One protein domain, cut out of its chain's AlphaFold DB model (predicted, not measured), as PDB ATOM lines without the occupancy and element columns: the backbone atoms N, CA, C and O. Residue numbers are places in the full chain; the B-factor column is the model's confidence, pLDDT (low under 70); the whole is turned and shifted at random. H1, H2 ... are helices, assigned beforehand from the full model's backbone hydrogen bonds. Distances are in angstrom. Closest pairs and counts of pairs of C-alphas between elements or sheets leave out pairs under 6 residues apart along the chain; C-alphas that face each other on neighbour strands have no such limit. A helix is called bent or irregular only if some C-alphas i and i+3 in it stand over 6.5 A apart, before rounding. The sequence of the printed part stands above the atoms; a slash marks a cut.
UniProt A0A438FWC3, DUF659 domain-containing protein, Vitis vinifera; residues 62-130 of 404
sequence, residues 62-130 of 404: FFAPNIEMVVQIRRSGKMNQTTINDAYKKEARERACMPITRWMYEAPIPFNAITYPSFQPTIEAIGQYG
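AT A GLANCE: This is residues 62 to 130 of the 404 residues of the protein "DUF659 domain-containing protein" of Vitis vinifera (UniProt A0A438FWC3). This is an open, stretched-out string of helices without a packed core: a short helix, H1, lies alone at one end, an unwound link leads from it to the long helix H2, and beyond H2 the chain turns back through the small helix H3 into H4. H1 at one end and H3 and H4 at the other make the long axis, with H2 slanting between, and H4 is set off from H2 across an open gap. The printed part has 69 residues with four named helices, H1, H2, H3 and H4 along the chain, and no named strand; the class is all helix. The whole is extended, with a radius of gyration of the C-alphas of 17.7 A, and elongated, spanning 47 by 27 by 24 A.

HOW THE PARTS SIT: H1, residues 67 to 76, comes first and is apart from H2, residues 84 to 106, which follows it over a short link of 7 residues. H3, residues 111 to 115, follows H2 over a tight link of 4 residues. H2 and H3 are close but not clearly touching; their closest C-alphas, those of Met 104 and Phe 111, are 7.4 A apart. H4, residues 119 to 129, follows over a tight link of 3 residues. H3 and H4 are close but not clearly touching, with the closest C-alphas, those of Ala 113 and Phe 119, 7.5 A apart. H4 is apart from H2, and H1 is apart from H3 and H4. In H1 and H4 every O i to N i+4 pair is within hydrogen-bond range; in H2 17 of 19 are, and in H3 0 of 1, beside 2 of 2 O i to N i+3 pairs.

IN THESE COORDINATES: H1 begins at C-alpha 67, at (3.939, 20.570, -36.914), and is 14.4 A long. H2, the longest helix with 23 residues, runs 33.5 A from C-alpha 84 at (19.743, 31.763, -49.085). It is neither bent nor irregular, but only just: C-alphas 96 and 99 are 6.4 A apart. H3 has five residues and is neither bent nor irregular, but only just: C-alphas 111 and 114 are 6.3 A apart. H4 is 15.8 A long and ends at C-alpha 129, at (31.414, 55.082, -42.573).

THE WHOLE: The two C-alphas farthest apart, those of Phe 62 and Ser 118, are 50.2 A from each other. The printed part has no cut, and no link is long. Residues 62 to 68, 70 to 78, 80 to 100 and 115 to 130 stand free. The mean pLDDT of the printed part is 78.7; residues 62 to 70 and 72 to 82 are under 70.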
ATOM      1  N   PHE A  62      10.768   9.972 -42.541       55.94
ATOM      2  CA  PHE A  62      12.040  10.480 -42.009       55.94
ATOM      3  C   PHE A  62      12.151  12.009 -42.098       55.94
ATOM      4  O   PHE A  62      12.739  12.635 -41.223       55.94
ATOM      5  N   PHE A  63      11.529  12.624 -43.110       53.34
ATOM      6  CA  PHE A  63      11.518  14.080 -43.316       53.34
ATOM      7  C   PHE A  63      10.150  14.705 -42.996       53.34
ATOM      8  O   PHE A  63       9.582  15.455 -43.789       53.34
ATOM      9  N   ALA A  64       9.590  14.379 -41.827       61.59
ATOM     10  CA  ALA A  64       8.356  14.997 -41.346       61.59
ATOM     11  C   ALA A  64       8.587  16.493 -41.013       61.59
ATOM     12  O   ALA A  64       9.372  16.792 -40.111       61.59
ATOM     13  N   PRO A  65       7.915  17.454 -41.682       59.88
ATOM     14  CA  PRO A  65       8.079  18.870 -41.358       59.88
ATOM     15  C   PRO A  65       7.497  19.185 -39.976       59.88
ATOM     16  O   PRO A  65       6.456  18.636 -39.605       59.88
ATOM     17  N   ASN A  66       8.129  20.107 -39.241       66.31
ATOM     18  CA  ASN A  66       7.673  20.536 -37.916       66.31
ATOM     19  C   ASN A  66       6.180  20.933 -37.946       66.31
ATOM     20  O   ASN A  66       5.766  21.760 -38.763       66.31
ATOM     21  N   ILE A  67       5.387  20.350 -37.040       64.50
ATOM     22  CA  ILE A  67       3.939  20.570 -36.914       64.50
ATOM     23  C   ILE A  67       3.584  22.059 -36.805       64.50
ATOM     24  O   ILE A  67       2.613  22.486 -37.429       64.50
ATOM     25  N   GLU A  68       4.398  22.855 -36.112       60.25
ATOM     26  CA  GLU A  68       4.209  24.301 -35.970       60.25
ATOM     27  C   GLU A  68       4.235  24.997 -37.344       60.25
ATOM     28  O   GLU A  68       3.308  25.721 -37.715       60.25
ATOM     29  N   MET A  69       5.237  24.678 -38.176       62.09
ATOM     30  CA  MET A  69       5.320  25.176 -39.554       62.09
ATOM     31  C   MET A  69       4.161  24.666 -40.415       62.09
ATOM     32  O   MET A  69       3.592  25.435 -41.188       62.09
ATOM     33  N   VAL A  70       3.749  23.403 -40.264       68.12
ATOM     34  CA  VAL A  70       2.606  22.840 -41.005       68.12
ATOM     35  C   VAL A  70       1.293  23.556 -40.655       68.12
ATOM     36  O   VAL A  70       0.459  23.754 -41.541       68.12
ATOM     37  N   VAL A  71       1.100  23.983 -39.404       72.38
ATOM     38  CA  VAL A  71      -0.058  24.793 -38.989       72.38
ATOM     39  C   VAL A  71       0.027  26.214 -39.556       72.38
ATOM     40  O   VAL A  71      -0.977  26.718 -40.064       72.38
ATOM     41  N   GLN A  72       1.205  26.845 -39.549       63.31
ATOM     42  CA  GLN A  72       1.383  28.189 -40.117       63.31
ATOM     43  C   GLN A  72       1.200  28.217 -41.645       63.31
ATOM     44  O   GLN A  72       0.497  29.088 -42.153       63.31
ATOM     45  N   ILE A  73       1.716  27.224 -42.379       61.38
ATOM     46  CA  ILE A  73       1.529  27.088 -43.838       61.38
ATOM     47  C   ILE A  73       0.037  26.993 -44.205       61.38
ATOM     48  O   ILE A  73      -0.408  27.608 -45.175       61.38
ATOM     49  N   ARG A  74      -0.765  26.273 -43.405       68.44
ATOM     50  CA  ARG A  74      -2.229  26.190 -43.586       68.44
ATOM     51  C   ARG A  74      -2.953  27.507 -43.287       68.44
ATOM     52  O   ARG A  74      -4.053  27.697 -43.794       68.44
ATOM     53  N   ARG A  75      -2.371  28.390 -42.465       65.94
ATOM     54  CA  ARG A  75      -2.934  29.706 -42.111       65.94
ATOM     55  C   ARG A  75      -2.552  30.808 -43.102       65.94
ATOM     56  O   ARG A  75      -3.394  31.649 -43.393       65.94
ATOM     57  N   SER A  76      -1.322  30.816 -43.623       54.44
ATOM     58  CA  SER A  76      -0.847  31.873 -44.533       54.44
ATOM     59  C   SER A  76      -1.265  31.673 -45.993       54.44
ATOM     60  O   SER A  76      -1.324  32.641 -46.749       54.44
ATOM     61  N   GLY A  77      -1.473  30.425 -46.431       59.78
ATOM     62  CA  GLY A  77      -1.739  30.084 -47.836       59.78
ATOM     63  C   GLY A  77      -0.563  30.328 -48.799       59.78
ATOM     64  O   GLY A  77      -0.663  29.994 -49.978       59.78
ATOM     65  N   LYS A  78       0.562  30.872 -48.314       49.69
ATOM     66  CA  LYS A  78       1.798  31.105 -49.068       49.69
ATOM     67  C   LYS A  78       2.998  30.565 -48.303       49.69
ATOM     68  O   LYS A  78       3.306  31.018 -47.200       49.69
ATOM     69  N   MET A  79       3.716  29.646 -48.942       51.97
ATOM     70  CA  MET A  79       5.100  29.344 -48.599       51.97
ATOM     71  C   MET A  79       5.982  30.418 -49.241       51.97
ATOM     72  O   MET A  79       6.334  30.315 -50.415       51.97
ATOM     73  N   ASN A  80       6.334  31.451 -48.477       56.97
ATOM     74  CA  ASN A  80       7.449  32.313 -48.849       56.97
ATOM     75  C   ASN A  80       8.727  31.492 -48.637       56.97
ATOM     76  O   ASN A  80       9.184  31.348 -47.505       56.97
ATOM     77  N   GLN A  81       9.263  30.907 -49.708       56.94
ATOM     78  CA  GLN A  81      10.566  30.253 -49.665       56.94
ATOM     79  C   GLN A  81      11.621  31.321 -49.365       56.94
ATOM     80  O   GLN A  81      11.928  32.141 -50.226       56.94
ATOM     81  N   THR A  82      12.156  31.325 -48.144       60.12
ATOM     82  CA  THR A  82      13.307  32.159 -47.789       60.12
ATOM     83  C   THR A  82      14.473  31.755 -48.676       60.12
ATOM     84  O   THR A  82      14.924  30.607 -48.624       60.12
ATOM     85  N   THR A  83      14.952  32.672 -49.509       70.00
ATOM     86  CA  THR A  83      16.156  32.425 -50.299       70.00
ATOM     87  C   THR A  83      17.372  32.378 -49.373       70.00
ATOM     88  O   THR A  83      17.343  32.899 -48.256       70.00
ATOM     89  N   ILE A  84      18.475  31.788 -49.838       70.62
ATOM     90  CA  ILE A  84      19.743  31.763 -49.085       70.62
ATOM     91  C   ILE A  84      20.196  33.200 -48.744       70.62
ATOM     92  O   ILE A  84      20.710  33.451 -47.660       70.62
ATOM     93  N   ASN A  85      19.902  34.161 -49.628       71.12
ATOM     94  CA  ASN A  85      20.136  35.591 -49.426       71.12
ATOM     95  C   ASN A  85      19.305  36.165 -48.258       71.12
ATOM     96  O   ASN A  85      19.821  36.949 -47.467       71.12
ATOM     97  N   ASP A  86      18.042  35.753 -48.105       75.00
ATOM     98  CA  ASP A  86      17.184  36.198 -46.996       75.00
ATOM     99  C   ASP A  86      17.641  35.614 -45.652       75.00
ATOM    100  O   ASP A  86      17.648  36.320 -44.645       75.00
ATOM    101  N   ALA A  87      18.076  34.348 -45.645       72.56
ATOM    102  CA  ALA A  87      18.659  33.708 -44.467       72.56
ATOM    103  C   ALA A  87      19.970  34.396 -44.044       72.56
ATOM    104  O   ALA A  87      20.102  34.797 -42.891       72.56
ATOM    105  N   TYR A  88      20.885  34.626 -44.993       74.44
ATOM    106  CA  TYR A  88      22.142  35.346 -44.766       74.44
ATOM    107  C   TYR A  88      21.912  36.776 -44.250       74.44
ATOM    108  O   TYR A  88      22.512  37.185 -43.258       74.44
ATOM    109  N   LYS A  89      20.990  37.534 -44.863       80.12
ATOM    110  CA  LYS A  89      20.616  38.884 -44.405       80.12
ATOM    111  C   LYS A  89      20.000  38.880 -43.008       80.12
ATOM    112  O   LYS A  89      20.288  39.783 -42.223       80.12
ATOM    113  N   LYS A  90      19.163  37.887 -42.688       83.06
ATOM    114  CA  LYS A  90      18.601  37.717 -41.342       83.06
ATOM    115  C   LYS A  90      19.716  37.479 -40.329       83.06
ATOM    116  O   LYS A  90      19.765  38.183 -39.327       83.06
ATOM    117  N   GLU A  91      20.618  36.545 -40.609       84.94
ATOM    118  CA  GLU A  91      21.712  36.192 -39.707       84.94
ATOM    119  C   GLU A  91      22.682  37.367 -39.501       84.94
ATOM    120  O   GLU A  91      22.993  37.720 -38.366       84.94
ATOM    121  N   ALA A  92      23.087  38.052 -40.577       82.44
ATOM    122  CA  ALA A  92      23.912  39.258 -40.497       82.44
ATOM    123  C   ALA A  92      23.244  40.362 -39.652       82.44
ATOM    124  O   ALA A  92      23.902  41.002 -38.830       82.44
ATOM    125  N   ARG A  93      21.921  40.542 -39.788       87.56
ATOM    126  CA  ARG A  93      21.145  41.462 -38.946       87.56
ATOM    127  C   ARG A  93      21.083  41.000 -37.487       87.56
ATOM    128  O   ARG A  93      21.176  41.835 -36.598       87.56
ATOM    129  N   GLU A  94      20.939  39.705 -37.220       89.12
ATOM    130  CA  GLU A  94      20.930  39.154 -35.856       89.12
ATOM    131  C   GLU A  94      22.289  39.349 -35.165       89.12
ATOM    132  O   GLU A  94      22.326  39.847 -34.037       89.12
ATOM    133  N   ARG A  95      23.401  39.103 -35.874       88.56
ATOM    134  CA  ARG A  95      24.764  39.405 -35.397       88.56
ATOM    135  C   ARG A  95      24.979  40.899 -35.116       88.56
ATOM    136  O   ARG A  95      25.641  41.227 -34.141       88.56
ATOM    137  N   ALA A  96      24.403  41.802 -35.917       87.81
ATOM    138  CA  ALA A  96      24.499  43.251 -35.696       87.81
ATOM    139  C   ALA A  96      23.588  43.762 -34.560       87.81
ATOM    140  O   ALA A  96      23.983  44.629 -33.783       87.81
ATOM    141  N   CYS A  97      22.374  43.222 -34.421       89.56
ATOM    142  CA  CYS A  97      21.435  43.637 -33.377       89.56
ATOM    143  C   CYS A  97      21.824  43.138 -31.977       89.56
ATOM    144  O   CYS A  97      21.479  43.798 -30.996       89.56
ATOM    145  N   MET A  98      22.529  42.008 -31.860       91.56
ATOM    146  CA  MET A  98      22.962  41.451 -30.571       91.56
ATOM    147  C   MET A  98      23.824  42.423 -29.729       91.56
ATOM    148  O   MET A  98      23.408  42.722 -28.606       91.56
ATOM    149  N   PRO A  99      24.957  42.978 -30.216       90.75
ATOM    150  CA  PRO A  99      25.767  43.921 -29.441       90.75
ATOM    151  C   PRO A  99      25.042  45.244 -29.162       90.75
ATOM    152  O   PRO A  99      25.189  45.783 -28.070       90.75
ATOM    153  N   ILE A 100      24.201  45.735 -30.084       91.19
ATOM    154  CA  ILE A 100      23.380  46.938 -29.854       91.19
ATOM    155  C   ILE A 100      22.410  46.704 -28.687       91.19
ATOM    156  O   ILE A 100      22.318  47.524 -27.778       91.19
ATOM    157  N   THR A 101      21.720  45.558 -28.681       89.56
ATOM    158  CA  THR A 101      20.772  45.191 -27.617       89.56
ATOM    159  C   THR A 101      21.489  45.042 -26.276       89.56
ATOM    160  O   THR A 101      21.011  45.549 -25.264       89.56
ATOM    161  N   ARG A 102      22.664  44.398 -26.271       90.31
ATOM    162  CA  ARG A 102      23.520  44.260 -25.087       90.31
ATOM    163  C   ARG A 102      23.941  45.623 -24.528       90.31
ATOM    164  O   ARG A 102      23.735  45.868 -23.346       90.31
ATOM    165  N   TRP A 103      24.435  46.524 -25.376       93.25
ATOM    166  CA  TRP A 103      24.811  47.882 -24.975       93.25
ATOM    167  C   TRP A 103      23.627  48.670 -24.391       93.25
ATOM    168  O   TRP A 103      23.789  49.362 -23.391       93.25
ATOM    169  N   MET A 104      22.414  48.515 -24.938       91.00
ATOM    170  CA  MET A 104      21.211  49.131 -24.357       91.00
ATOM    171  C   MET A 104      20.896  48.614 -22.943       91.00
ATOM    172  O   MET A 104      20.522  49.414 -22.088       91.00
ATOM    173  N   TYR A 105      21.078  47.312 -22.677       87.38
ATOM    174  CA  TYR A 105      20.967  46.745 -21.324       87.38
ATOM    175  C   TYR A 105      22.074  47.250 -20.380       87.38
ATOM    176  O   TYR A 105      21.796  47.509 -19.212       87.38
ATOM    177  N   GLU A 106      23.310  47.388 -20.869       87.75
ATOM    178  CA  GLU A 106      24.479  47.829 -20.085       87.75
ATOM    179  C   GLU A 106      24.481  49.344 -19.790       87.75
ATOM    180  O   GLU A 106      25.082  49.771 -18.806       87.75
ATOM    181  N   ALA A 107      23.787  50.157 -20.595       86.38
ATOM    182  CA  ALA A 107      23.686  51.616 -20.457       86.38
ATOM    183  C   ALA A 107      22.285  52.119 -19.999       86.38
ATOM    184  O   ALA A 107      21.884  53.222 -20.374       86.38
ATOM    185  N   PRO A 108      21.531  51.332 -19.200       88.50
ATOM    186  CA  PRO A 108      20.111  51.519 -18.879       88.50
ATOM    187  C   PRO A 108      19.185  52.198 -19.909       88.50
ATOM    188  O   PRO A 108      18.294  52.964 -19.533       88.50
ATOM    189  N   ILE A 109      19.347  51.911 -21.205       87.62
ATOM    190  CA  ILE A 109      18.577  52.567 -22.271       87.62
ATOM    191  C   ILE A 109      17.216  51.867 -22.437       87.62
ATOM    192  O   ILE A 109      17.176  50.674 -22.749       87.62
ATOM    193  N   PRO A 110      16.074  52.572 -22.300       85.31
ATOM    194  CA  PRO A 110      14.763  51.963 -22.505       85.31
ATOM    195  C   PRO A 110      14.583  51.536 -23.968       85.31
ATOM    196  O   PRO A 110      14.860  52.309 -24.883       85.31
ATOM    197  N   PHE A 111      14.042  50.336 -24.208       81.44
ATOM    198  CA  PHE A 111      13.911  49.762 -25.561       81.44
ATOM    199  C   PHE A 111      13.142  50.633 -26.562       81.44
ATOM    200  O   PHE A 111      13.432  50.585 -27.754       81.44
ATOM    201  N   ASN A 112      12.238  51.495 -26.089       88.19
ATOM    202  CA  ASN A 112      11.545  52.478 -26.927       88.19
ATOM    203  C   ASN A 112      12.498  53.485 -27.608       88.19
ATOM    204  O   ASN A 112      12.094  54.137 -28.565       88.19
ATOM    205  N   ALA A 113      13.761  53.604 -27.182       87.69
ATOM    206  CA  ALA A 113      14.734  54.498 -27.809       87.69
ATOM    207  C   ALA A 113      14.960  54.204 -29.305       87.69
ATOM    208  O   ALA A 113      15.201  55.130 -30.080       87.69
ATOM    209  N   ILE A 114      14.802  52.946 -29.740       88.81
ATOM    210  CA  ILE A 114      14.926  52.568 -31.161       88.81
ATOM    211  C   ILE A 114      13.778  53.100 -32.034       88.81
ATOM    212  O   ILE A 114      13.873  53.048 -33.258       88.81
ATOM    213  N   THR A 115      12.684  53.593 -31.434       88.69
ATOM    214  CA  THR A 115      11.551  54.176 -32.173       88.69
ATOM    215  C   THR A 115      11.687  55.684 -32.376       88.69
ATOM    216  O   THR A 115      10.833  56.280 -33.031       88.69
ATOM    217  N   TYR A 116      12.714  56.332 -31.811       88.56
ATOM    218  CA  TYR A 116      12.943  57.756 -32.045       88.56
ATOM    219  C   TYR A 116      13.434  58.005 -33.483       88.56
ATOM    220  O   TYR A 116      14.293  57.263 -33.965       88.56
ATOM    221  N   PRO A 117      12.965  59.068 -34.174       90.44
ATOM    222  CA  PRO A 117      13.356  59.355 -35.560       90.44
ATOM    223  C   PRO A 117      14.862  59.533 -35.797       90.44
ATOM    224  O   PRO A 117      15.310  59.412 -36.933       90.44
ATOM    225  N   SER A 118      15.644  59.810 -34.749       87.38
ATOM    226  CA  SER A 118      17.107  59.906 -34.787       87.38
ATOM    227  C   SER A 118      17.819  58.554 -34.902       87.38
ATOM    228  O   SER A 118      18.935  58.514 -35.413       87.38
ATOM    229  N   PHE A 119      17.197  57.441 -34.489       91.00
ATOM    230  CA  PHE A 119      17.858  56.133 -34.449       91.00
ATOM    231  C   PHE A 119      18.240  55.624 -35.849       91.00
ATOM    232  O   PHE A 119      19.385  55.237 -36.077       91.00
ATOM    233  N   GLN A 120      17.313  55.675 -36.812       91.62
ATOM    234  CA  GLN A 120      17.568  55.171 -38.167       91.62
ATOM    235  C   GLN A 120      18.666  55.969 -38.913       91.62
ATOM    236  O   GLN A 120      19.551  55.324 -39.473       91.62
ATOM    237  N   PRO A 121      18.698  57.322 -38.888       92.69
ATOM    238  CA  PRO A 121      19.828  58.101 -39.405       92.69
ATOM    239  C   PRO A 121      21.172  57.789 -38.736       92.69
ATOM    240  O   PRO A 121      22.188  57.778 -39.422       92.69
ATOM    241  N   THR A 122      21.205  57.506 -37.427       91.50
ATOM    242  CA  THR A 122      22.449  57.116 -36.740       91.50
ATOM    243  C   THR A 122      22.977  55.771 -37.246       91.50
ATOM    244  O   THR A 122      24.165  55.664 -37.540       91.50
ATOM    245  N   ILE A 123      22.113  54.763 -37.406       92.31
ATOM    246  CA  ILE A 123      22.509  53.461 -37.971       92.31
ATOM    247  C   ILE A 123      22.985  53.608 -39.426       92.31
ATOM    248  O   ILE A 123      23.996  53.016 -39.800       92.31
ATOM    249  N   GLU A 124      22.301  54.430 -40.226       91.75
ATOM    250  CA  GLU A 124      22.684  54.725 -41.612       91.75
ATOM    251  C   GLU A 124      24.060  55.414 -41.690       91.75
ATOM    252  O   GLU A 124      24.916  54.981 -42.456       91.75
ATOM    253  N   ALA A 125      24.324  56.422 -40.853       91.00
ATOM    254  CA  ALA A 125      25.610  57.125 -40.820       91.00
ATOM    255  C   ALA A 125      26.784  56.209 -40.417       91.00
ATOM    256  O   ALA A 125      27.858  56.284 -41.015       91.00
ATOM    257  N   ILE A 126      26.573  55.304 -39.452       91.12
ATOM    258  CA  ILE A 126      27.562  54.278 -39.075       91.12
ATOM    259  C   ILE A 126      27.804  53.314 -40.250       91.12
ATOM    260  O   ILE A 126      28.950  52.996 -40.568       91.12
ATOM    261  N   GLY A 127      26.739  52.892 -40.941       89.62
ATOM    262  CA  GLY A 127      26.833  52.046 -42.134       89.62
ATOM    263  C   GLY A 127      27.585  52.705 -43.296       89.62
ATOM    264  O   GLY A 127      28.356  52.033 -43.977       89.62
ATOM    265  N   GLN A 128      27.411  54.016 -43.488       90.25
ATOM    266  CA  GLN A 128      28.095  54.801 -44.521       90.25
ATOM    267  C   GLN A 128      29.579  55.063 -44.214       90.25
ATOM    268  O   GLN A 128      30.359  55.218 -45.152       90.25
ATOM    269  N   TYR A 129      29.991  55.074 -42.940       91.56
ATOM    270  CA  TYR A 129      31.414  55.082 -42.573       91.56
ATOM    271  C   TYR A 129      32.086  53.742 -42.916       91.56
ATOM    272  O   TYR A 129      33.200  53.711 -43.435       91.56
ATOM    273  N   GLY A 130      31.399  52.629 -42.641       87.12
ATOM    274  CA  GLY A 130      31.880  51.279 -42.925       87.12
ATOM    275  C   GLY A 130      32.745  50.659 -41.819       87.12
ATOM    276  O   GLY A 130      32.726  51.067 -40.654       87.12
TER     277      GLY A 130